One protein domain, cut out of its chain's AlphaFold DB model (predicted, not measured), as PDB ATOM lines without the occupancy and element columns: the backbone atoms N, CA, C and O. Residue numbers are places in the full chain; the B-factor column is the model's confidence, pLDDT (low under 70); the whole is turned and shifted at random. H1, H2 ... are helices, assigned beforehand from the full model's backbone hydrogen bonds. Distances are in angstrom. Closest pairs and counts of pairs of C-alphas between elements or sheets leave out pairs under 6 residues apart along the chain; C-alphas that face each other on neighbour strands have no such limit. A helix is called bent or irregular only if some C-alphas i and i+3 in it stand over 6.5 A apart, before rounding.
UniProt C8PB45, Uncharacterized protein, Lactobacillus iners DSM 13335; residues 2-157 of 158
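Overview. This is residues 2 to 157 of the 158 residues of an uncharacterized protein of Lactobacillus iners DSM 13335 (UniProt C8PB45). The model is a wide, flat V of helices with an empty gap between its arms. One arm is the bent longest helix H4 with H5, the other a loose antiparallel pair, H2 and H6, with short H1 at its far end; H3 packs on H4a near the joint. The printed part has 156 residues, with six named helices, H1 to H6 in chain order, and no named strand: all helix. It is extended, with a radius of gyration of the C-alphas of 24.1 A and spans of 63 by 51 by 21 A.

Along the chain. H4, residues 55 to 84, was assigned as one helix by its hydrogen bonds but is bent: C-alphas 66 and 69 are 6.8 A apart. Its arms are H4a, 55 to 66, and H4b, 69 to 84, 23.0 A. H5 is 94 to 117, 34.6 A; H3, 40 to 50; H2, 14 to 37, 33.9 A; H1, 2 to 8, from C-alpha 2 at (22.783, 0.976, 66.243); H6, 136 to 155, 29.3 A, to C-alpha 155 at (3.827, -1.385, 70.300).

Arrangement. H4a and H4b stand at a steep tilt of 47 degrees. H4b and H5, a hairpin, touch through residues 96 to 104 of H5, closest C-alphas Val 75 and Ala 100, 6.4 A. H3 and H4a, a hairpin, touch at Ala 44 and Ala 58, closest C-alphas, 5.5 A. H1 and H2, a hairpin, touch at Tyr 6 and Ala 17, closest C-alphas, 5.3 A. H2 and H6 are close but not clearly touching, closest C-alphas Thr 19 and Leu 153, 7.0 A, opposite ways at a shallow tilt of 15 degrees. H2 and H5 are apart. O i to N i+4 pairs are within hydrogen-bond range throughout H1, H2, H3, H4a, H4b and H5, and in 13 of 16 in H6.

Size, cuts and confidence. The C-alphas of Gly 11 and Ser 117, the two farthest apart, are 67.8 A apart. The printed part has no cut; the H5 to H6 link is long, 18 residues. Low confidence, under 70, includes residues 122 to 127 and 149 to 157.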
ATOM      1  N   PHE A   2      23.453   1.501  65.040       64.31
ATOM      2  CA  PHE A   2      22.783   0.976  66.243       64.31
ATOM      3  C   PHE A   2      23.532   1.297  67.546       64.31
ATOM      4  O   PHE A   2      22.968   1.877  68.469       64.31
ATOM      5  N   PHE A   3      24.838   1.018  67.573       66.31
ATOM      6  CA  PHE A   3      25.691   1.235  68.745       66.31
ATOM      7  C   PHE A   3      25.749   2.708  69.195       66.31
ATOM      8  O   PHE A   3      25.739   3.000  70.385       66.31
ATOM      9  N   THR A   4      25.733   3.648  68.242       77.00
ATOM     10  CA  THR A   4      25.762   5.093  68.523       77.00
ATOM     11  C   THR A   4      24.449   5.602  69.117       77.00
ATOM     12  O   THR A   4      24.472   6.442  70.006       77.00
ATOM     13  N   ILE A   5      23.306   5.084  68.652       74.69
ATOM     14  CA  ILE A   5      21.981   5.475  69.158       74.69
ATOM     15  C   ILE A   5      21.745   4.904  70.559       74.69
ATOM     16  O   ILE A   5      21.205   5.600  71.410       74.69
ATOM     17  N   TYR A   6      22.189   3.672  70.815       70.12
ATOM     18  CA  TYR A   6      22.080   3.050  72.135       70.12
ATOM     19  C   TYR A   6      22.872   3.813  73.209       70.12
ATOM     20  O   TYR A   6      22.358   4.046  74.297       70.12
ATOM     21  N   PHE A   7      24.090   4.260  72.889       70.31
ATOM     22  CA  PHE A   7      24.942   4.993  73.834       70.31
ATOM     23  C   PHE A   7      24.436   6.414  74.141       70.31
ATOM     24  O   PHE A   7      24.657   6.927  75.233       70.31
ATOM     25  N   TYR A   8      23.748   7.054  73.191       73.38
ATOM     26  CA  TYR A   8      23.205   8.410  73.351       73.38
ATOM     27  C   TYR A   8      21.739   8.424  73.830       73.38
ATOM     28  O   TYR A   8      21.156   9.491  74.025       73.38
ATOM     29  N   ALA A   9      21.117   7.251  74.007       68.50
ATOM     30  CA  ALA A   9      19.747   7.136  74.489       68.50
ATOM     31  C   ALA A   9      19.680   7.413  76.007       68.50
ATOM     32  O   ALA A   9      20.361   6.735  76.784       68.50
ATOM     33  N   PRO A  10      18.842   8.362  76.467       64.50
ATOM     34  CA  PRO A  10      18.698   8.640  77.891       64.50
ATOM     35  C   PRO A  10      18.155   7.402  78.623       64.50
ATOM     36  O   PRO A  10      17.091   6.874  78.296       64.50
ATOM     37  N   GLY A  11      18.923   6.917  79.603       67.81
ATOM     38  CA  GLY A  11      18.559   5.780  80.454       67.81
ATOM     39  C   GLY A  11      18.932   4.386  79.931       67.81
ATOM     40  O   GLY A  11      18.470   3.417  80.518       67.81
ATOM     41  N   HIS A  12      19.745   4.252  78.869       65.00
ATOM     42  CA  HIS A  12      20.108   2.945  78.268       65.00
ATOM     43  C   HIS A  12      18.886   2.071  77.919       65.00
ATOM     44  O   HIS A  12      18.938   0.841  77.934       65.00
ATOM     45  N   ASN A  13      17.762   2.712  77.596       72.75
ATOM     46  CA  ASN A  13      16.526   2.019  77.274       72.75
ATOM     47  C   ASN A  13      16.642   1.380  75.885       72.75
ATOM     48  O   ASN A  13      16.564   2.055  74.854       72.75
ATOM     49  N   LEU A  14      16.832   0.058  75.865       73.25
ATOM     50  CA  LEU A  14      16.988  -0.735  74.643       73.25
ATOM     51  C   LEU A  14      15.769  -0.602  73.719       73.25
ATOM     52  O   LEU A  14      15.924  -0.545  72.499       73.25
ATOM     53  N   THR A  15      14.573  -0.477  74.297       73.81
ATOM     54  CA  THR A  15      13.319  -0.261  73.565       73.81
ATOM     55  C   THR A  15      13.350   1.031  72.757       73.81
ATOM     56  O   THR A  15      13.128   0.993  71.551       73.81
ATOM     57  N   TYR A  16      13.736   2.148  73.377       75.06
ATOM     58  CA  TYR A  16      13.829   3.454  72.719       75.06
ATOM     59  C   TYR A  16      14.830   3.454  71.556       75.06
ATOM     60  O   TYR A  16      14.538   3.946  70.461       75.06
ATOM     61  N   ALA A  17      16.007   2.857  71.770       75.94
ATOM     62  CA  ALA A  17      17.017   2.733  70.726       75.94
ATOM     63  C   ALA A  17      16.495   1.910  69.535       75.94
ATOM     64  O   ALA A  17      16.672   2.304  68.380       75.94
ATOM     65  N   LEU A  18      15.800   0.803  69.810       74.94
ATOM     66  CA  LEU A  18      15.236  -0.072  68.787       74.94
ATOM     67  C   LEU A  18      14.119   0.617  67.981       74.94
ATOM     68  O   LEU A  18      14.078   0.460  66.761       74.94
ATOM     69  N   THR A  19      13.284   1.452  68.613       76.88
ATOM     70  CA  THR A  19      12.255   2.257  67.925       76.88
ATOM     71  C   THR A  19      12.853   3.301  66.988       76.88
ATOM     72  O   THR A  19      12.382   3.489  65.865       76.88
ATOM     73  N   LEU A  20      13.896   4.011  67.431       77.81
ATOM     74  CA  LEU A  20      14.511   5.052  66.609       77.81
ATOM     75  C   LEU A  20      15.166   4.447  65.363       77.81
ATOM     76  O   LEU A  20      15.060   4.982  64.261       77.81
ATOM     77  N   ILE A  21      15.805   3.292  65.536       79.38
ATOM     78  CA  ILE A  21      16.488   2.580  64.463       79.38
ATOM     79  C   ILE A  21      15.484   2.004  63.471       79.38
ATOM     80  O   ILE A  21      15.647   2.216  62.270       79.38
ATOM     81  N   SER A  22      14.426   1.339  63.946       77.75
ATOM     82  CA  SER A  22      13.389   0.793  63.064       77.75
ATOM     83  C   SER A  22      12.737   1.885  62.211       77.75
ATOM     84  O   SER A  22      12.535   1.679  61.016       77.75
ATOM     85  N   ARG A  23      12.521   3.085  62.768       79.56
ATOM     86  CA  ARG A  23      12.014   4.255  62.033       79.56
ATOM     87  C   ARG A  23      12.971   4.735  60.937       79.56
ATOM     88  O   ARG A  23      12.533   5.015  59.824       79.56
ATOM     89  N   ILE A  24      14.266   4.843  61.226       84.12
ATOM     90  CA  ILE A  24      15.252   5.287  60.225       84.12
ATOM     91  C   ILE A  24      15.332   4.276  59.077       84.12
ATOM     92  O   ILE A  24      15.291   4.669  57.912       84.12
ATOM     93  N   TYR A  25      15.382   2.978  59.392       81.88
ATOM     94  CA  TYR A  25      15.389   1.927  58.373       81.88
ATOM     95  C   TYR A  25      14.087   1.893  57.566       81.88
ATOM     96  O   TYR A  25      14.150   1.739  56.351       81.88
ATOM     97  N   ALA A  26      12.929   2.104  58.197       82.31
ATOM     98  CA  ALA A  26      11.639   2.212  57.516       82.31
ATOM     99  C   ALA A  26      11.648   3.285  56.418       82.31
ATOM    100  O   ALA A  26      11.295   3.017  55.266       82.31
ATOM    101  N   PHE A  27      12.088   4.500  56.757       83.94
ATOM    102  CA  PHE A  27      12.145   5.612  55.808       83.94
ATOM    103  C   PHE A  27      13.227   5.420  54.743       83.94
ATOM    104  O   PHE A  27      12.990   5.696  53.570       83.94
ATOM    105  N   ALA A  28      14.394   4.893  55.118       87.12
ATOM    106  CA  ALA A  28      15.471   4.640  54.167       87.12
ATOM    107  C   ALA A  28      15.102   3.544  53.153       87.12
ATOM    108  O   ALA A  28      15.314   3.722  51.957       87.12
ATOM    109  N   LEU A  29      14.520   2.431  53.612       84.56
ATOM    110  CA  LEU A  29      14.130   1.316  52.748       84.56
ATOM    111  C   LEU A  29      12.950   1.676  51.848       84.56
ATOM    112  O   LEU A  29      12.978   1.343  50.668       84.56
ATOM    113  N   SER A  30      11.943   2.385  52.365       82.94
ATOM    114  CA  SER A  30      10.827   2.862  51.535       82.94
ATOM    115  C   SER A  30      11.297   3.851  50.465       82.94
ATOM    116  O   SER A  30      10.928   3.700  49.300       82.94
ATOM    117  N   GLY A  31      12.173   4.797  50.818       85.19
ATOM    118  CA  GLY A  31      12.788   5.714  49.857       85.19
ATOM    119  C   GLY A  31      13.639   4.994  48.808       85.19
ATOM    120  O   GLY A  31      13.514   5.273  47.617       85.19
ATOM    121  N   ALA A  32      14.461   4.028  49.225       86.75
ATOM    122  CA  ALA A  32      15.289   3.235  48.318       86.75
ATOM    123  C   ALA A  32      14.447   2.362  47.373       86.75
ATOM    124  O   ALA A  32      14.742   2.282  46.181       86.75
ATOM    125  N   TYR A  33      13.377   1.749  47.884       86.56
ATOM    126  CA  TYR A  33      12.437   0.978  47.078       86.56
ATOM    127  C   TYR A  33      11.767   1.868  46.028       86.56
ATOM    128  O   TYR A  33      11.804   1.553  44.842       86.56
ATOM    129  N   PHE A  34      11.262   3.038  46.434       84.56
ATOM    130  CA  PHE A  34      10.658   4.005  45.519       84.56
ATOM    131  C   PHE A  34      11.626   4.465  44.416       84.56
ATOM    132  O   PHE A  34      11.257   4.459  43.241       84.56
ATOM    133  N   ALA A  35      12.863   4.808  44.787       85.62
ATOM    134  CA  ALA A  35      13.896   5.254  43.853       85.62
ATOM    135  C   ALA A  35      14.335   4.159  42.864       85.62
ATOM    136  O   ALA A  35      14.732   4.472  41.748       85.62
ATOM    137  N   THR A  36      14.268   2.884  43.261       84.12
ATOM    138  CA  THR A  36      14.673   1.756  42.404       84.12
ATOM    139  C   THR A  36      13.538   1.284  41.499       84.12
ATOM    140  O   THR A  36      13.772   0.892  40.361       84.12
ATOM    141  N   SER A  37      12.303   1.290  41.999       81.06
ATOM    142  CA  SER A  37      11.146   0.753  41.278       81.06
ATOM    143  C   SER A  37      10.545   1.723  40.259       81.06
ATOM    144  O   SER A  37       9.848   1.275  39.351       81.06
ATOM    145  N   THR A  38      10.792   3.031  40.391       81.88
ATOM    146  CA  THR A  38      10.164   4.057  39.545       81.88
ATOM    147  C   THR A  38      11.172   4.677  38.587       81.88
ATOM    148  O   THR A  38      12.151   5.279  39.014       81.88
ATOM    149  N   ASP A  39      10.895   4.593  37.287       83.88
ATOM    150  CA  ASP A  39      11.672   5.317  36.283       83.88
ATOM    151  C   ASP A  39      11.351   6.824  36.294       83.88
ATOM    152  O   ASP A  39      10.195   7.234  36.457       83.88
ATOM    153  N   ASN A  40      12.367   7.659  36.065       78.69
ATOM    154  CA  ASN A  40      12.257   9.121  36.100       78.69
ATOM    155  C   ASN A  40      11.261   9.654  35.058       78.69
ATOM    156  O   ASN A  40      10.544  10.622  35.319       78.69
ATOM    157  N   TYR A  41      11.186   9.012  33.886       82.38
ATOM    158  CA  TYR A  41      10.226   9.377  32.843       82.38
ATOM    159  C   TYR A  41       8.784   9.124  33.297       82.38
ATOM    160  O   TYR A  41       7.928  10.008  33.201       82.38
ATOM    161  N   THR A  42       8.531   7.938  33.852       82.00
ATOM    162  CA  THR A  42       7.220   7.544  34.383       82.00
ATOM    163  C   THR A  42       6.788   8.458  35.529       82.00
ATOM    164  O   THR A  42       5.624   8.849  35.592       82.00
ATOM    165  N   LEU A  43       7.724   8.873  36.388       82.69
ATOM    166  CA  LEU A  43       7.466   9.825  37.468       82.69
ATOM    167  C   LEU A  43       7.084  11.220  36.948       82.69
ATOM    168  O   LEU A  43       6.095  11.799  37.391       82.69
ATOM    169  N   ALA A  44       7.836  11.771  35.991       81.25
ATOM    170  CA  ALA A  44       7.544  13.096  35.438       81.25
ATOM    171  C   ALA A  44       6.171  13.137  34.744       81.25
ATOM    172  O   ALA A  44       5.408  14.093  34.908       81.25
ATOM    173  N   LYS A  45       5.821  12.074  34.009       80.69
ATOM    174  CA  LYS A  45       4.518  11.941  33.342       80.69
ATOM    175  C   LYS A  45       3.372  11.707  34.330       80.69
ATOM    176  O   LYS A  45       2.286  12.243  34.120       80.69
ATOM    177  N   SER A  46       3.592  10.947  35.405       81.25
ATOM    178  CA  SER A  46       2.562  10.725  36.426       81.25
ATOM    179  C   SER A  46       2.274  11.996  37.229       81.25
ATOM    180  O   SER A  46       1.116  12.239  37.559       81.25
ATOM    181  N   LEU A  47       3.280  12.844  37.471       80.44
ATOM    182  CA  LEU A  47       3.102  14.173  38.064       80.44
ATOM    183  C   LEU A  47       2.303  15.109  37.149       80.44
ATOM    184  O   LEU A  47       1.392  15.783  37.619       80.44
ATOM    185  N   GLU A  48       2.595  15.123  35.847       82.62
ATOM    186  CA  GLU A  48       1.825  15.903  34.866       82.62
ATOM    187  C   GLU A  48       0.336  15.517  34.890       82.62
ATOM    188  O   GLU A  48      -0.534  16.381  34.969       82.62
ATOM    189  N   GLN A  49       0.043  14.214  34.857       79.25
ATOM    190  CA  GLN A  49      -1.317  13.703  34.674       79.25
ATOM    191  C   GLN A  49      -2.129  13.628  35.969       79.25
ATOM    192  O   GLN A  49      -3.306  13.969  35.968       79.25
ATOM    193  N   ASN A  50      -1.524  13.180  37.072       79.75
ATOM    194  CA  ASN A  50      -2.244  12.947  38.327       79.75
ATOM    195  C   ASN A  50      -2.204  14.168  39.251       79.75
ATOM    196  O   ASN A  50      -3.209  14.494  39.881       79.75
ATOM    197  N   ALA A  51      -1.068  14.872  39.315       77.25
ATOM    198  CA  ALA A  51      -0.932  16.086  40.124       77.25
ATOM    199  C   ALA A  51      -1.308  17.367  39.353       77.25
ATOM    200  O   ALA A  51      -1.174  18.457  39.903       77.25
ATOM    201  N   HIS A  52      -1.789  17.238  38.105       78.50
ATOM    202  CA  HIS A  52      -2.180  18.348  37.225       78.50
ATOM    203  C   HIS A  52      -1.095  19.429  37.119       78.50
ATOM    204  O   HIS A  52      -1.376  20.631  37.118       78.50
ATOM    205  N   LEU A  53       0.170  19.004  37.064       79.06
ATOM    206  CA  LEU A  53       1.275  19.939  36.925       79.06
ATOM    207  C   LEU A  53       1.269  20.580  35.529       79.06
ATOM    208  O   LEU A  53       1.005  19.887  34.543       79.06
ATOM    209  N   PRO A  54       1.649  21.867  35.400       81.00
ATOM    210  CA  PRO A  54       1.817  22.490  34.095       81.00
ATOM    211  C   PRO A  54       2.797  21.688  33.234       81.00
ATOM    212  O   PRO A  54       3.932  21.436  33.649       81.00
ATOM    213  N   SER A  55       2.400  21.337  32.007       78.75
ATOM    214  CA  SER A  55       3.218  20.505  31.114       78.75
ATOM    215  C   SER A  55       4.627  21.066  30.892       78.75
ATOM    216  O   SER A  55       5.574  20.295  30.765       78.75
ATOM    217  N   LYS A  56       4.812  22.396  30.919       80.81
ATOM    218  CA  LYS A  56       6.141  23.028  30.815       80.81
ATOM    219  C   LYS A  56       7.120  22.515  31.870       80.81
ATOM    220  O   LYS A  56       8.291  22.307  31.569       80.81
ATOM    221  N   PHE A  57       6.648  22.301  33.097       81.44
ATOM    222  CA  PHE A  57       7.486  21.823  34.190       81.44
ATOM    223  C   PHE A  57       7.836  20.343  34.017       81.44
ATOM    224  O   PHE A  57       8.986  19.954  34.217       81.44
ATOM    225  N   ALA A  58       6.877  19.517  33.591       82.06
ATOM    226  CA  ALA A  58       7.117  18.102  33.310       82.06
ATOM    227  C   ALA A  58       8.134  17.912  32.168       82.06
ATOM    228  O   ALA A  58       9.093  17.156  32.305       82.06
ATOM    229  N   TYR A  59       7.987  18.657  31.069       81.56
ATOM    230  CA  TYR A  59       8.942  18.609  29.958       81.56
ATOM    231  C   TYR A  59      10.290  19.242  30.314       81.56
ATOM    232  O   TYR A  59      11.325  18.703  29.932       81.56
ATOM    233  N   GLY A  60      10.300  20.339  31.074       84.25
ATOM    234  CA  GLY A  60      11.529  20.991  31.525       84.25
ATOM    235  C   GLY A  60      12.346  20.121  32.482       84.25
ATOM    236  O   GLY A  60      13.557  19.994  32.312       84.25
ATOM    237  N   SER A  61      11.695  19.460  33.443       85.00
ATOM    238  CA  SER A  61      12.357  18.516  34.354       85.00
ATOM    239  C   SER A  61      12.885  17.287  33.612       85.00
ATOM    240  O   SER A  61      14.046  16.923  33.787       85.00
ATOM    241  N   LEU A  62      12.093  16.701  32.707       85.56
ATOM    242  CA  LEU A  62      12.546  15.588  31.870       85.56
ATOM    243  C   LEU A  62      13.733  15.983  30.979       85.56
ATOM    244  O   LEU A  62      14.695  15.224  30.844       85.56
ATOM    245  N   ALA A  63      13.686  17.174  30.381       85.25
ATOM    246  CA  ALA A  63      14.793  17.704  29.604       85.25
ATOM    247  C   ALA A  63      16.045  17.849  30.477       85.25
ATOM    248  O   ALA A  63      17.104  17.364  30.085       85.25
ATOM    249  N   ALA A  64      15.924  18.432  31.673       86.00
ATOM    250  CA  ALA A  64      17.039  18.594  32.603       86.00
ATOM    251  C   ALA A  64      17.717  17.254  32.937       86.00
ATOM    252  O   ALA A  64      18.940  17.158  32.833       86.00
ATOM    253  N   PHE A  65      16.947  16.202  33.240       86.81
ATOM    254  CA  PHE A  65      17.504  14.867  33.494       86.81
ATOM    255  C   PHE A  65      18.267  14.307  32.285       86.81
ATOM    256  O   PHE A  65      19.368  13.782  32.443       86.81
ATOM    257  N   ASN A  66      17.740  14.487  31.073       86.06
ATOM    258  CA  ASN A  66      18.405  14.061  29.836       86.06
ATOM    259  C   ASN A  66      19.626  14.928  29.464       86.06
ATOM    260  O   ASN A  66      20.507  14.489  28.721       86.06
ATOM    261  N   LEU A  67      19.690  16.163  29.962       86.06
ATOM    262  CA  LEU A  67      20.789  17.106  29.741       86.06
ATOM    263  C   LEU A  67      21.981  16.861  30.681       86.06
ATOM    264  O   LEU A  67      23.105  17.181  30.303       86.06
ATOM    265  N   LEU A  68      21.783  16.243  31.852       88.25
ATOM    266  CA  LEU A  68      22.859  15.909  32.802       88.25
ATOM    267  C   LEU A  68      24.079  15.203  32.173       88.25
ATOM    268  O   LEU A  68      25.196  15.702  32.350       88.25
ATOM    269  N   PRO A  69      23.930  14.095  31.417       89.06
ATOM    270  CA  PRO A  69      25.082  13.437  30.797       89.06
ATOM    271  C   PRO A  69      25.786  14.344  29.779       89.06
ATOM    272  O   PRO A  69      27.016  14.369  29.718       89.06
ATOM    273  N   LYS A  70      25.028  15.163  29.038       87.75
ATOM    274  CA  LYS A  70      25.588  16.117  28.068       87.75
ATOM    275  C   LYS A  70      26.426  17.195  28.753       87.75
ATOM    276  O   LYS A  70      27.492  17.547  28.255       87.75
ATOM    277  N   ILE A  71      25.980  17.687  29.912       88.88
ATOM    278  CA  ILE A  71      26.734  18.657  30.721       88.88
ATOM    279  C   ILE A  71      28.069  18.051  31.163       88.88
ATOM    280  O   ILE A  71      29.103  18.711  31.068       88.88
ATOM    281  N   TYR A  72      28.074  16.794  31.612       90.25
ATOM    282  CA  TYR A  72      29.305  16.121  32.027       90.25
ATOM    283  C   TYR A  72      30.326  16.023  30.883       90.25
ATOM    284  O   TYR A  72      31.502  16.362  31.057       90.25
ATOM    285  N   GLU A  73      29.877  15.614  29.696       91.38
ATOM    286  CA  GLU A  73      30.728  15.557  28.506       91.38
ATOM    287  C   GLU A  73      31.269  16.930  28.109       91.38
ATOM    288  O   GLU A  73      32.442  17.058  27.757       91.38
ATOM    289  N   GLU A  74      30.445  17.970  28.204       89.56
ATOM    290  CA  GLU A  74      30.846  19.329  27.857       89.56
ATOM    291  C   GLU A  74      31.872  19.895  28.833       89.56
ATOM    292  O   GLU A  74      32.896  20.433  28.418       89.56
ATOM    293  N   VAL A  75      31.684  19.682  30.137       90.19
ATOM    294  CA  VAL A  75      32.688  20.042  31.148       90.19
ATOM    295  C   VAL A  75      34.011  19.327  30.862       90.19
ATOM    296  O   VAL A  75      35.078  19.944  30.935       90.19
ATOM    297  N   LYS A  76      33.969  18.046  30.475       90.81
ATOM    298  CA  LYS A  76      35.165  17.296  30.066       90.81
ATOM    299  C   LYS A  76      35.814  17.906  28.818       90.81
ATOM    300  O   LYS A  76      37.031  18.106  28.819       90.81
ATOM    301  N   ARG A  77      35.035  18.264  27.791       90.12
ATOM    302  CA  ARG A  77      35.531  18.943  26.578       90.12
ATOM    303  C   ARG A  77      36.189  20.282  26.903       90.12
ATOM    304  O   ARG A  77      37.301  20.533  26.442       90.12
ATOM    305  N   ILE A  78      35.567  21.106  27.746       89.31
ATOM    306  CA  ILE A  78      36.115  22.403  28.168       89.31
ATOM    307  C   ILE A  78      37.458  22.218  28.887       89.31
ATOM    308  O   ILE A  78      38.392  22.985  28.643       89.31
ATOM    309  N   ARG A  79      37.584  21.194  29.742       88.75
ATOM    310  CA  ARG A  79      38.845  20.882  30.434       88.75
ATOM    311  C   ARG A  79      39.949  20.479  29.461       88.75
ATOM    312  O   ARG A  79      41.038  21.038  29.546       88.75
ATOM    313  N   ILE A  80      39.661  19.579  28.520       90.62
ATOM    314  CA  ILE A  80      40.630  19.132  27.505       90.62
ATOM    315  C   ILE A  80      41.062  20.310  26.621       90.62
ATOM    316  O   ILE A  80      42.254  20.539  26.425       90.62
ATOM    317  N   ALA A  81      40.115  21.123  26.147       89.69
ATOM    318  CA  ALA A  81      40.413  22.309  25.345       89.69
ATOM    319  C   ALA A  81      41.231  23.359  26.119       89.69
ATOM    320  O   ALA A  81      42.058  24.058  25.534       89.69
ATOM    321  N   GLY A  82      41.013  23.480  27.432       87.81
ATOM    322  CA  GLY A  82      41.830  24.307  28.318       87.81
ATOM    323  C   GLY A  82      43.262  23.791  28.440       87.81
ATOM    324  O   GLY A  82      44.200  24.565  28.259       87.81
ATOM    325  N   GLN A  83      43.428  22.483  28.653       88.56
ATOM    326  CA  GLN A  83      44.740  21.834  28.737       88.56
ATOM    327  C   GLN A  83      45.549  22.008  27.449       88.56
ATOM    328  O   GLN A  83      46.724  22.355  27.522       88.56
ATOM    329  N   MET A  84      44.919  21.881  26.273       91.31
ATOM    330  CA  MET A  84      45.583  22.147  24.987       91.31
ATOM    331  C   MET A  84      46.077  23.597  24.843       91.31
ATOM    332  O   MET A  84      47.004  23.858  24.088       91.31
ATOM    333  N   ARG A  85      45.483  24.546  25.576       89.75
ATOM    334  CA  ARG A  85      45.901  25.959  25.615       89.75
ATOM    335  C   ARG A  85      46.886  26.262  26.753       89.75
ATOM    336  O   ARG A  85      47.098  27.429  27.066       89.75
ATOM    337  N   GLY A  86      47.433  25.239  27.416       86.00
ATOM    338  CA  GLY A  86      48.320  25.392  28.577       86.00
ATOM    339  C   GLY A  86      47.613  25.870  29.852       86.00
ATOM    340  O   GLY A  86      48.268  26.256  30.816       86.00
ATOM    341  N   LEU A  87      46.275  25.864  29.881       80.94
ATOM    342  CA  LEU A  87      45.478  26.299  31.026       80.94
ATOM    343  C   LEU A  87      45.002  25.081  31.822       80.94
ATOM    344  O   LEU A  87      44.099  24.353  31.404       80.94
ATOM    345  N   PHE A  88      45.558  24.891  33.017       77.19
ATOM    346  CA  PHE A  88      45.088  23.868  33.949       77.19
ATOM    347  C   PHE A  88      43.798  24.327  34.642       77.19
ATOM    348  O   PHE A  88      43.816  24.979  35.685       77.19
ATOM    349  N   LEU A  89      42.649  23.992  34.049       77.69
ATOM    350  CA  LEU A  89      41.344  24.213  34.675       77.69
ATOM    351  C   LEU A  89      41.110  23.135  35.741       77.69
ATOM    352  O   LEU A  89      40.683  22.017  35.444       77.69
ATOM    353  N   SER A  90      41.404  23.492  36.991       78.88
ATOM    354  CA  SER A  90      40.963  22.728  38.159       78.88
ATOM    355  C   SER A  90      39.438  22.800  38.300       78.88
ATOM    356  O   SER A  90      38.793  23.707  37.761       78.88
ATOM    357  N   PHE A  91      38.863  21.860  39.053       76.00
ATOM    358  CA  PHE A  91      37.428  21.819  39.352       76.00
ATOM    359  C   PHE A  91      36.930  23.148  39.943       76.00
ATOM    360  O   PHE A  91      35.867  23.614  39.572       76.00
ATOM    361  N   TRP A  92      37.756  23.822  40.746       80.69
ATOM    362  CA  TRP A  92      37.439  25.103  41.389       80.69
ATOM    363  C   TRP A  92      37.637  26.352  40.513       80.69
ATOM    364  O   TRP A  92      37.539  27.473  41.005       80.69
ATOM    365  N   SER A  93      37.947  26.209  39.221       84.88
ATOM    366  CA  SER A  93      38.221  27.377  38.373       84.88
ATOM    367  C   SER A  93      36.925  28.088  37.927       84.88
ATOM    368  O   SER A  93      36.104  27.480  37.239       84.88
ATOM    369  N   PRO A  94      36.747  29.401  38.196       85.81
ATOM    370  CA  PRO A  94      35.541  30.137  37.783       85.81
ATOM    371  C   PRO A  94      35.325  30.133  36.263       85.81
ATOM    372  O   PRO A  94      34.197  30.127  35.776       85.81
ATOM    373  N   LYS A  95      36.423  30.075  35.496       87.25
ATOM    374  CA  LYS A  95      36.414  30.014  34.027       87.25
ATOM    375  C   LYS A  95      35.758  28.738  33.486       87.25
ATOM    376  O   LYS A  95      35.197  28.784  32.392       87.25
ATOM    377  N   LEU A  96      35.837  27.618  34.214       87.38
ATOM    378  CA  LEU A  96      35.180  26.364  33.835       87.38
ATOM    379  C   LEU A  96      33.661  26.519  33.928       87.38
ATOM    380  O   LEU A  96      32.956  26.273  32.952       87.38
ATOM    381  N   TYR A  97      33.184  26.988  35.083       88.56
ATOM    382  CA  TYR A  97      31.762  27.182  35.344       88.56
ATOM    383  C   TYR A  97      31.150  28.239  34.431       88.56
ATOM    384  O   TYR A  97      30.090  28.001  33.870       88.56
ATOM    385  N   PHE A  98      31.841  29.356  34.198       90.94
ATOM    386  CA  PHE A  98      31.354  30.399  33.295       90.94
ATOM    387  C   PHE A  98      31.099  29.868  31.876       90.94
ATOM    388  O   PHE A  98      30.036  30.094  31.304       90.94
ATOM    389  N   LYS A  99      32.040  29.089  31.325       89.75
ATOM    390  CA  LYS A  99      31.873  28.459  30.006       89.75
ATOM    391  C   LYS A  99      30.749  27.426  29.990       89.75
ATOM    392  O   LYS A  99      29.988  27.379  29.028       89.75
ATOM    393  N   ALA A 100      30.639  26.624  31.047       89.19
ATOM    394  CA  ALA A 100      29.570  25.641  31.179       89.19
ATOM    395  C   ALA A 100      28.184  26.310  31.247       89.19
ATOM    396  O   ALA A 100      27.258  25.841  30.592       89.19
ATOM    397  N   ILE A 101      28.056  27.430  31.968       91.31
ATOM    398  CA  ILE A 101      26.810  28.206  32.063       91.31
ATOM    399  C   ILE A 101      26.414  28.760  30.694       91.31
ATOM    400  O   ILE A 101      25.272  28.578  30.288       91.31
ATOM    401  N   ILE A 102      27.349  29.365  29.950       92.44
ATOM    402  CA  ILE A 102      27.059  29.867  28.596       92.44
ATOM    403  C   ILE A 102      26.573  28.730  27.692       92.44
ATOM    404  O   ILE A 102      25.551  28.873  27.029       92.44
ATOM    405  N   SER A 103      27.256  27.581  27.704       89.69
ATOM    406  CA  SER A 103      26.828  26.417  26.918       89.69
ATOM    407  C   SER A 103      25.431  25.931  27.315       89.69
ATOM    408  O   SER A 103      24.635  25.570  26.450       89.69
ATOM    409  N   ALA A 104      25.118  25.925  28.613       89.50
ATOM    410  CA  ALA A 104      23.803  25.540  29.107       89.50
ATOM    411  C   ALA A 104      22.707  26.522  28.658       89.50
ATOM    412  O   ALA A 104      21.629  26.073  28.277       89.50
ATOM    413  N   MET A 105      22.987  27.832  28.640       91.50
ATOM    414  CA  MET A 105      22.061  28.849  28.121       91.50
ATOM    415  C   MET A 105      21.765  28.614  26.635       91.50
ATOM    416  O   MET A 105      20.602  28.519  26.258       91.50
ATOM    417  N   THR A 106      22.792  28.382  25.811       91.69
ATOM    418  CA  THR A 106      22.606  28.089  24.379       91.69
ATOM    419  C   THR A 106      21.746  26.844  24.142       91.69
ATOM    420  O   THR A 106      20.925  26.808  23.223       91.69
ATOM    421  N   TRP A 107      21.917  25.801  24.959       88.69
ATOM    422  CA  TRP A 107      21.091  24.596  24.867       88.69
ATOM    423  C   TRP A 107      19.657  24.824  25.328       88.69
ATOM    424  O   TRP A 107      18.750  24.257  24.724       88.69
ATOM    425  N   ALA A 108      19.443  25.639  26.362       89.25
ATOM    426  CA  ALA A 108      18.106  26.016  26.803       89.25
ATOM    427  C   ALA A 108      17.359  26.783  25.701       89.25
ATOM    428  O   ALA A 108      16.216  26.444  25.395       89.25
ATOM    429  N   ASP A 109      18.029  27.727  25.037       92.06
ATOM    430  CA  ASP A 109      17.466  28.466  23.903       92.06
ATOM    431  C   ASP A 109      17.158  27.536  22.726       92.06
ATOM    432  O   ASP A 109      16.060  27.565  22.173       92.06
ATOM    433  N   SER A 110      18.092  26.644  22.386       90.88
ATOM    434  CA  SER A 110      17.907  25.663  21.309       90.88
ATOM    435  C   SER A 110      16.761  24.689  21.609       90.88
ATOM    436  O   SER A 110      16.005  24.319  20.713       90.88
ATOM    437  N   LEU A 111      16.600  24.286  22.873       89.38
ATOM    438  CA  LEU A 111      15.484  23.459  23.322       89.38
ATOM    439  C   LEU A 111      14.160  24.217  23.209       89.38
ATOM    440  O   LEU A 111      13.200  23.667  22.679       89.38
ATOM    441  N   SER A 112      14.109  25.471  23.662       89.38
ATOM    442  CA  SER A 112      12.917  26.320  23.561       89.38
ATOM    443  C   SER A 112      12.497  26.530  22.104       89.38
ATOM    444  O   SER A 112      11.337  26.310  21.753       89.38
ATOM    445  N   GLN A 113      13.452  26.851  21.230       91.56
ATOM    446  CA  GLN A 113      13.220  26.992  19.792       91.56
ATOM    447  C   GLN A 113      12.756  25.677  19.162       91.56
ATOM    448  O   GLN A 113      11.813  25.680  18.374       91.56
ATOM    449  N   GLY A 114      13.360  24.549  19.545       90.44
ATOM    450  CA  GLY A 114      12.927  23.224  19.110       90.44
ATOM    451  C   GLY A 114      11.506  22.893  19.571       90.44
ATOM    452  O   GLY A 114      10.712  22.366  18.800       90.44
ATOM    453  N   MET A 115      11.134  23.240  20.803       87.94
ATOM    454  CA  MET A 115       9.766  23.061  21.297       87.94
ATOM    455  C   MET A 115       8.775  23.916  20.502       87.94
ATOM    456  O   MET A 115       7.749  23.402  20.053       87.94
ATOM    457  N   ALA A 116       9.101  25.189  20.267       88.56
ATOM    458  CA  ALA A 116       8.281  26.089  19.462       88.56
ATOM    459  C   ALA A 116       8.128  25.585  18.015       88.56
ATOM    460  O   ALA A 116       7.017  25.568  17.487       88.56
ATOM    461  N   SER A 117       9.206  25.087  17.392       91.44
ATOM    462  CA  SER A 117       9.174  24.554  16.023       91.44
ATOM    463  C   SER A 117       8.346  23.272  15.899       91.44
ATOM    464  O   SER A 117       7.728  23.037  14.865       91.44
ATOM    465  N   HIS A 118       8.288  22.458  16.957       84.75
ATOM    466  CA  HIS A 118       7.424  21.274  17.038       84.75
ATOM    467  C   HIS A 118       5.958  21.623  17.369       84.75
ATOM    468  O   HIS A 118       5.153  20.728  17.640       84.75
ATOM    469  N   GLY A 119       5.589  22.909  17.365       83.44
ATOM    470  CA  GLY A 119       4.222  23.356  17.625       83.44
ATOM    471  C   GLY A 119       3.800  23.162  19.081       83.44
ATOM    472  O   GLY A 119       2.650  22.810  19.365       83.44
ATOM    473  N   TYR A 120       4.733  23.315  20.024       80.56
ATOM    474  CA  TYR A 120       4.392  23.364  21.441       80.56
ATOM    475  C   TYR A 120       3.656  24.675  21.755       80.56
ATOM    476  O   TYR A 120       4.259  25.744  21.757       80.56
ATOM    477  N   CYS A 121       2.354  24.574  22.036       79.31
ATOM    478  CA  CYS A 121       1.515  25.679  22.500       79.31
ATOM    479  C   CYS A 121       0.964  25.351  23.889       79.31
ATOM    480  O   CYS A 121       0.461  24.250  24.118       79.31
ATOM    481  N   GLU A 122       1.040  26.317  24.795       66.12
ATOM    482  CA  GLU A 122       0.797  26.125  26.230       66.12
ATOM    483  C   GLU A 122      -0.689  26.121  26.596       66.12
ATOM    484  O   GLU A 122      -1.094  25.438  27.529       66.12
ATOM    485  N   GLU A 123      -1.505  26.850  25.836       65.19
ATOM    486  CA  GLU A 123      -2.922  27.090  26.140       65.19
ATOM    487  C   GLU A 123      -3.865  26.017  25.578       65.19
ATOM    488  O   GLU A 123      -5.079  26.085  25.762       65.19
ATOM    489  N   LYS A 124      -3.335  25.012  24.869       64.75
ATOM    490  CA  LYS A 124      -4.159  24.008  24.191       64.75
ATOM    491  C   LYS A 124      -4.105  22.675  24.923       64.75
ATOM    492  O   LYS A 124      -3.026  22.122  25.124       64.75
ATOM    493  N   SER A 125      -5.277  22.124  25.246       61.81
ATOM    494  CA  SER A 125      -5.406  20.775  25.807       61.81
ATOM    495  C   SER A 125      -4.702  19.762  24.898       61.81
ATOM    496  O   SER A 125      -5.075  19.592  23.734       61.81
ATOM    497  N   ARG A 126      -3.647  19.123  25.412       66.88
ATOM    498  CA  ARG A 126      -2.839  18.144  24.673       66.88
ATOM    499  C   ARG A 126      -3.447  16.751  24.808       66.88
ATOM    500  O   ARG A 126      -3.980  16.395  25.855       66.88
ATOM    501  N   SER A 127      -3.321  15.946  23.757       69.19
ATOM    502  CA  SER A 127      -3.606  14.516  23.836       69.19
ATOM    503  C   SER A 127      -2.462  13.797  24.552       69.19
ATOM    504  O   SER A 127      -1.278  14.008  24.278       69.19
ATOM    505  N   VAL A 128      -2.824  12.944  25.503       72.06
ATOM    506  CA  VAL A 128      -1.880  12.122  26.253       72.06
ATOM    507  C   VAL A 128      -1.593  10.849  25.456       72.06
ATOM    508  O   VAL A 128      -2.496  10.056  25.219       72.06
ATOM    509  N   ILE A 129      -0.333  10.650  25.057       67.44
ATOM    510  CA  ILE A 129       0.094   9.463  24.288       67.44
ATOM    511  C   ILE A 129       0.115   8.206  25.172       67.44
ATOM    512  O   ILE A 129      -0.265   7.130  24.725       67.44
ATOM    513  N   ILE A 130       0.550   8.341  26.430       74.94
ATOM    514  CA  ILE A 130       0.639   7.237  27.397       74.94
ATOM    515  C   ILE A 130      -0.066   7.680  28.684       74.94
ATOM    516  O   ILE A 130       0.491   8.512  29.410       74.94
ATOM    517  N   PRO A 131      -1.293   7.200  28.954       75.75
ATOM    518  CA  PRO A 131      -1.985   7.484  30.203       75.75
ATOM    519  C   PRO A 131      -1.412   6.617  31.332       75.75
ATOM    520  O   PRO A 131      -1.367   5.394  31.232       75.75
ATOM    521  N   ILE A 132      -0.988   7.255  32.418       74.81
ATOM    522  CA  ILE A 132      -0.505   6.621  33.646       74.81
ATOM    523  C   ILE A 132      -1.610   6.769  34.687       74.81
ATOM    524  O   ILE A 132      -1.682   7.753  35.424       74.81
ATOM    525  N   LEU A 133      -2.505   5.784  34.707       67.38
ATOM    526  CA  LEU A 133      -3.619   5.727  35.646       67.38
ATOM    527  C   LEU A 133      -3.137   5.098  36.955       67.38
ATOM    528  O   LEU A 133      -2.726   3.937  36.972       67.38
ATOM    529  N   VAL A 134      -3.221   5.848  38.056       70.06
ATOM    530  CA  VAL A 134      -3.013   5.285  39.398       70.06
ATOM    531  C   VAL A 134      -4.137   4.290  39.661       70.06
ATOM    532  O   VAL A 134      -5.318   4.646  39.685       70.06
ATOM    533  N   THR A 135      -3.785   3.019  39.813       75.06
ATOM    534  CA  THR A 135      -4.776   1.957  39.977       75.06
ATOM    535  C   THR A 135      -5.176   1.858  41.447       75.06
ATOM    536  O   THR A 135      -4.371   2.088  42.345       75.06
ATOM    537  N   LYS A 136      -6.415   1.439  41.743       72.31
ATOM    538  CA  LYS A 136      -6.896   1.226  43.130       72.31
ATOM    539  C   LYS A 136      -5.994   0.289  43.955       72.31
ATOM    540  O   LYS A 136      -5.963   0.383  45.177       72.31
ATOM    541  N   LYS A 137      -5.251  -0.594  43.281       73.56
ATOM    542  CA  LYS A 137      -4.246  -1.486  43.874       73.56
ATOM    543  C   LYS A 137      -3.053  -0.717  44.452       73.56
ATOM    544  O   LYS A 137      -2.589  -1.088  45.520       73.56
ATOM    545  N   ASP A 138      -2.628   0.372  43.814       74.69
ATOM    546  CA  ASP A 138      -1.523   1.214  44.294       74.69
ATOM    547  C   ASP A 138      -1.925   1.942  45.579       74.69
ATOM    548  O   ASP A 138      -1.148   2.033  46.526       74.69
ATOM    549  N   TRP A 139      -3.188   2.376  45.657       75.19
ATOM    550  CA  TRP A 139      -3.748   2.984  46.864       75.19
ATOM    551  C   TRP A 139      -3.882   1.971  48.008       75.19
ATOM    552  O   TRP A 139      -3.563   2.282  49.154       75.19
ATOM    553  N   LEU A 140      -4.285   0.735  47.699       81.31
ATOM    554  CA  LEU A 140      -4.360  -0.353  48.677       81.31
ATOM    555  C   LEU A 140      -2.964  -0.742  49.185       81.31
ATOM    556  O   LEU A 140      -2.787  -0.911  50.387       81.31
ATOM    557  N   LEU A 141      -1.960  -0.814  48.306       78.00
ATOM    558  CA  LEU A 141      -0.564  -1.034  48.693       78.00
ATOM    559  C   LEU A 141      -0.029   0.102  49.571       78.00
ATOM    560  O   LEU A 141       0.594  -0.175  50.592       78.00
ATOM    561  N   PHE A 142      -0.317   1.361  49.229       76.12
ATOM    562  CA  PHE A 142       0.076   2.520  50.033       76.12
ATOM    563  C   PHE A 142      -0.538   2.478  51.440       76.12
ATOM    564  O   PHE A 142       0.178   2.608  52.432       76.12
ATOM    565  N   PHE A 143      -1.847   2.224  51.548       78.31
ATOM    566  CA  PHE A 143      -2.512   2.082  52.846       78.31
ATOM    567  C   PHE A 143      -2.039   0.850  53.621       78.31
ATOM    568  O   PHE A 143      -1.875   0.934  54.832       78.31
ATOM    569  N   SER A 144      -1.774  -0.267  52.940       76.94
ATOM    570  CA  SER A 144      -1.227  -1.480  53.554       76.94
ATOM    571  C   SER A 144       0.151  -1.223  54.165       76.94
ATOM    572  O   SER A 144       0.393  -1.585  55.312       76.94
ATOM    573  N   ILE A 145       1.036  -0.517  53.451       74.94
ATOM    574  CA  ILE A 145       2.364  -0.173  53.968       74.94
ATOM    575  C   ILE A 145       2.258   0.771  55.168       74.94
ATOM    576  O   ILE A 145       2.911   0.550  56.184       74.94
ATOM    577  N   LEU A 146       1.388   1.779  55.090       70.25
ATOM    578  CA  LEU A 146       1.178   2.743  56.166       70.25
ATOM    579  C   LEU A 146       0.617   2.052  57.419       70.25
ATOM    580  O   LEU A 146       1.141   2.244  58.516       70.25
ATOM    581  N   LEU A 147      -0.365   1.167  57.240       69.81
ATOM    582  CA  LEU A 147      -1.008   0.410  58.312       69.81
ATOM    583  C   LEU A 147      -0.108  -0.689  58.893       69.81
ATOM    584  O   LEU A 147      -0.263  -1.012  60.062       69.81
ATOM    585  N   LEU A 148       0.857  -1.227  58.140       71.44
ATOM    586  CA  LEU A 148       1.883  -2.139  58.668       71.44
ATOM    587  C   LEU A 148       2.977  -1.405  59.460       71.44
ATOM    588  O   LEU A 148       3.475  -1.937  60.452       71.44
ATOM    589  N   PHE A 149       3.335  -0.177  59.071       67.00
ATOM    590  CA  PHE A 149       4.348   0.617  59.781       67.00
ATOM    591  C   PHE A 149       3.834   1.239  61.089       67.00
ATOM    592  O   PHE A 149       4.601   1.403  62.040       67.00
ATOM    593  N   GLN A 150       2.543   1.564  61.173       61.94
ATOM    594  CA  GLN A 150       1.923   2.200  62.340       61.94
ATOM    595  C   GLN A 150       1.908   1.359  63.641       61.94
ATOM    596  O   GLN A 150       2.243   1.914  64.691       61.94
ATOM    597  N   PRO A 151       1.592   0.047  63.643       64.19
ATOM    598  CA  PRO A 151       1.571  -0.765  64.860       64.19
ATOM    599  C   PRO A 151       2.971  -1.006  65.427       64.19
ATOM    600  O   PRO A 151       3.118  -1.092  66.641       64.19
ATOM    601  N   ILE A 152       4.014  -1.018  64.587       62.25
ATOM    602  CA  ILE A 152       5.412  -1.105  65.041       62.25
ATOM    603  C   ILE A 152       5.779   0.119  65.896       62.25
ATOM    604  O   ILE A 152       6.545  -0.004  66.845       62.25
ATOM    605  N   LEU A 153       5.213   1.296  65.609       58.88
ATOM    606  CA  LEU A 153       5.422   2.497  66.424       58.88
ATOM    607  C   LEU A 153       4.575   2.502  67.705       58.88
ATOM    608  O   LEU A 153       5.044   2.995  68.726       58.88
ATOM    609  N   PHE A 154       3.357   1.953  67.664       59.09
ATOM    610  CA  PHE A 154       2.451   1.921  68.819       59.09
ATOM    611  C   PHE A 154       2.855   0.869  69.864       59.09
ATOM    612  O   PHE A 154       2.777   1.134  71.058       59.09
ATOM    613  N   ILE A 155       3.357  -0.293  69.426       60.88
ATOM    614  CA  ILE A 155       3.827  -1.385  70.300       60.88
ATOM    615  C   ILE A 155       5.078  -0.993  71.103       60.88
ATOM    616  O   ILE A 155       5.293  -1.523  72.183       60.88
ATOM    617  N   PHE A 156       5.888  -0.055  70.606       56.59
ATOM    618  CA  PHE A 156       7.063   0.457  71.323       56.59
ATOM    619  C   PHE A 156       6.772   1.663  72.234       56.59
ATOM    620  O   PHE A 156       7.657   2.072  72.985       56.59
ATOM    621  N   HIS A 157       5.579   2.259  72.136       50.19
ATOM    622  CA  HIS A 157       5.154   3.408  72.945       50.19
ATOM    623  C   HIS A 157       4.276   2.989  74.150       50.19
ATOM    624  O   HIS A 157       3.946   3.836  74.981       50.19
TER     625      HIS A 157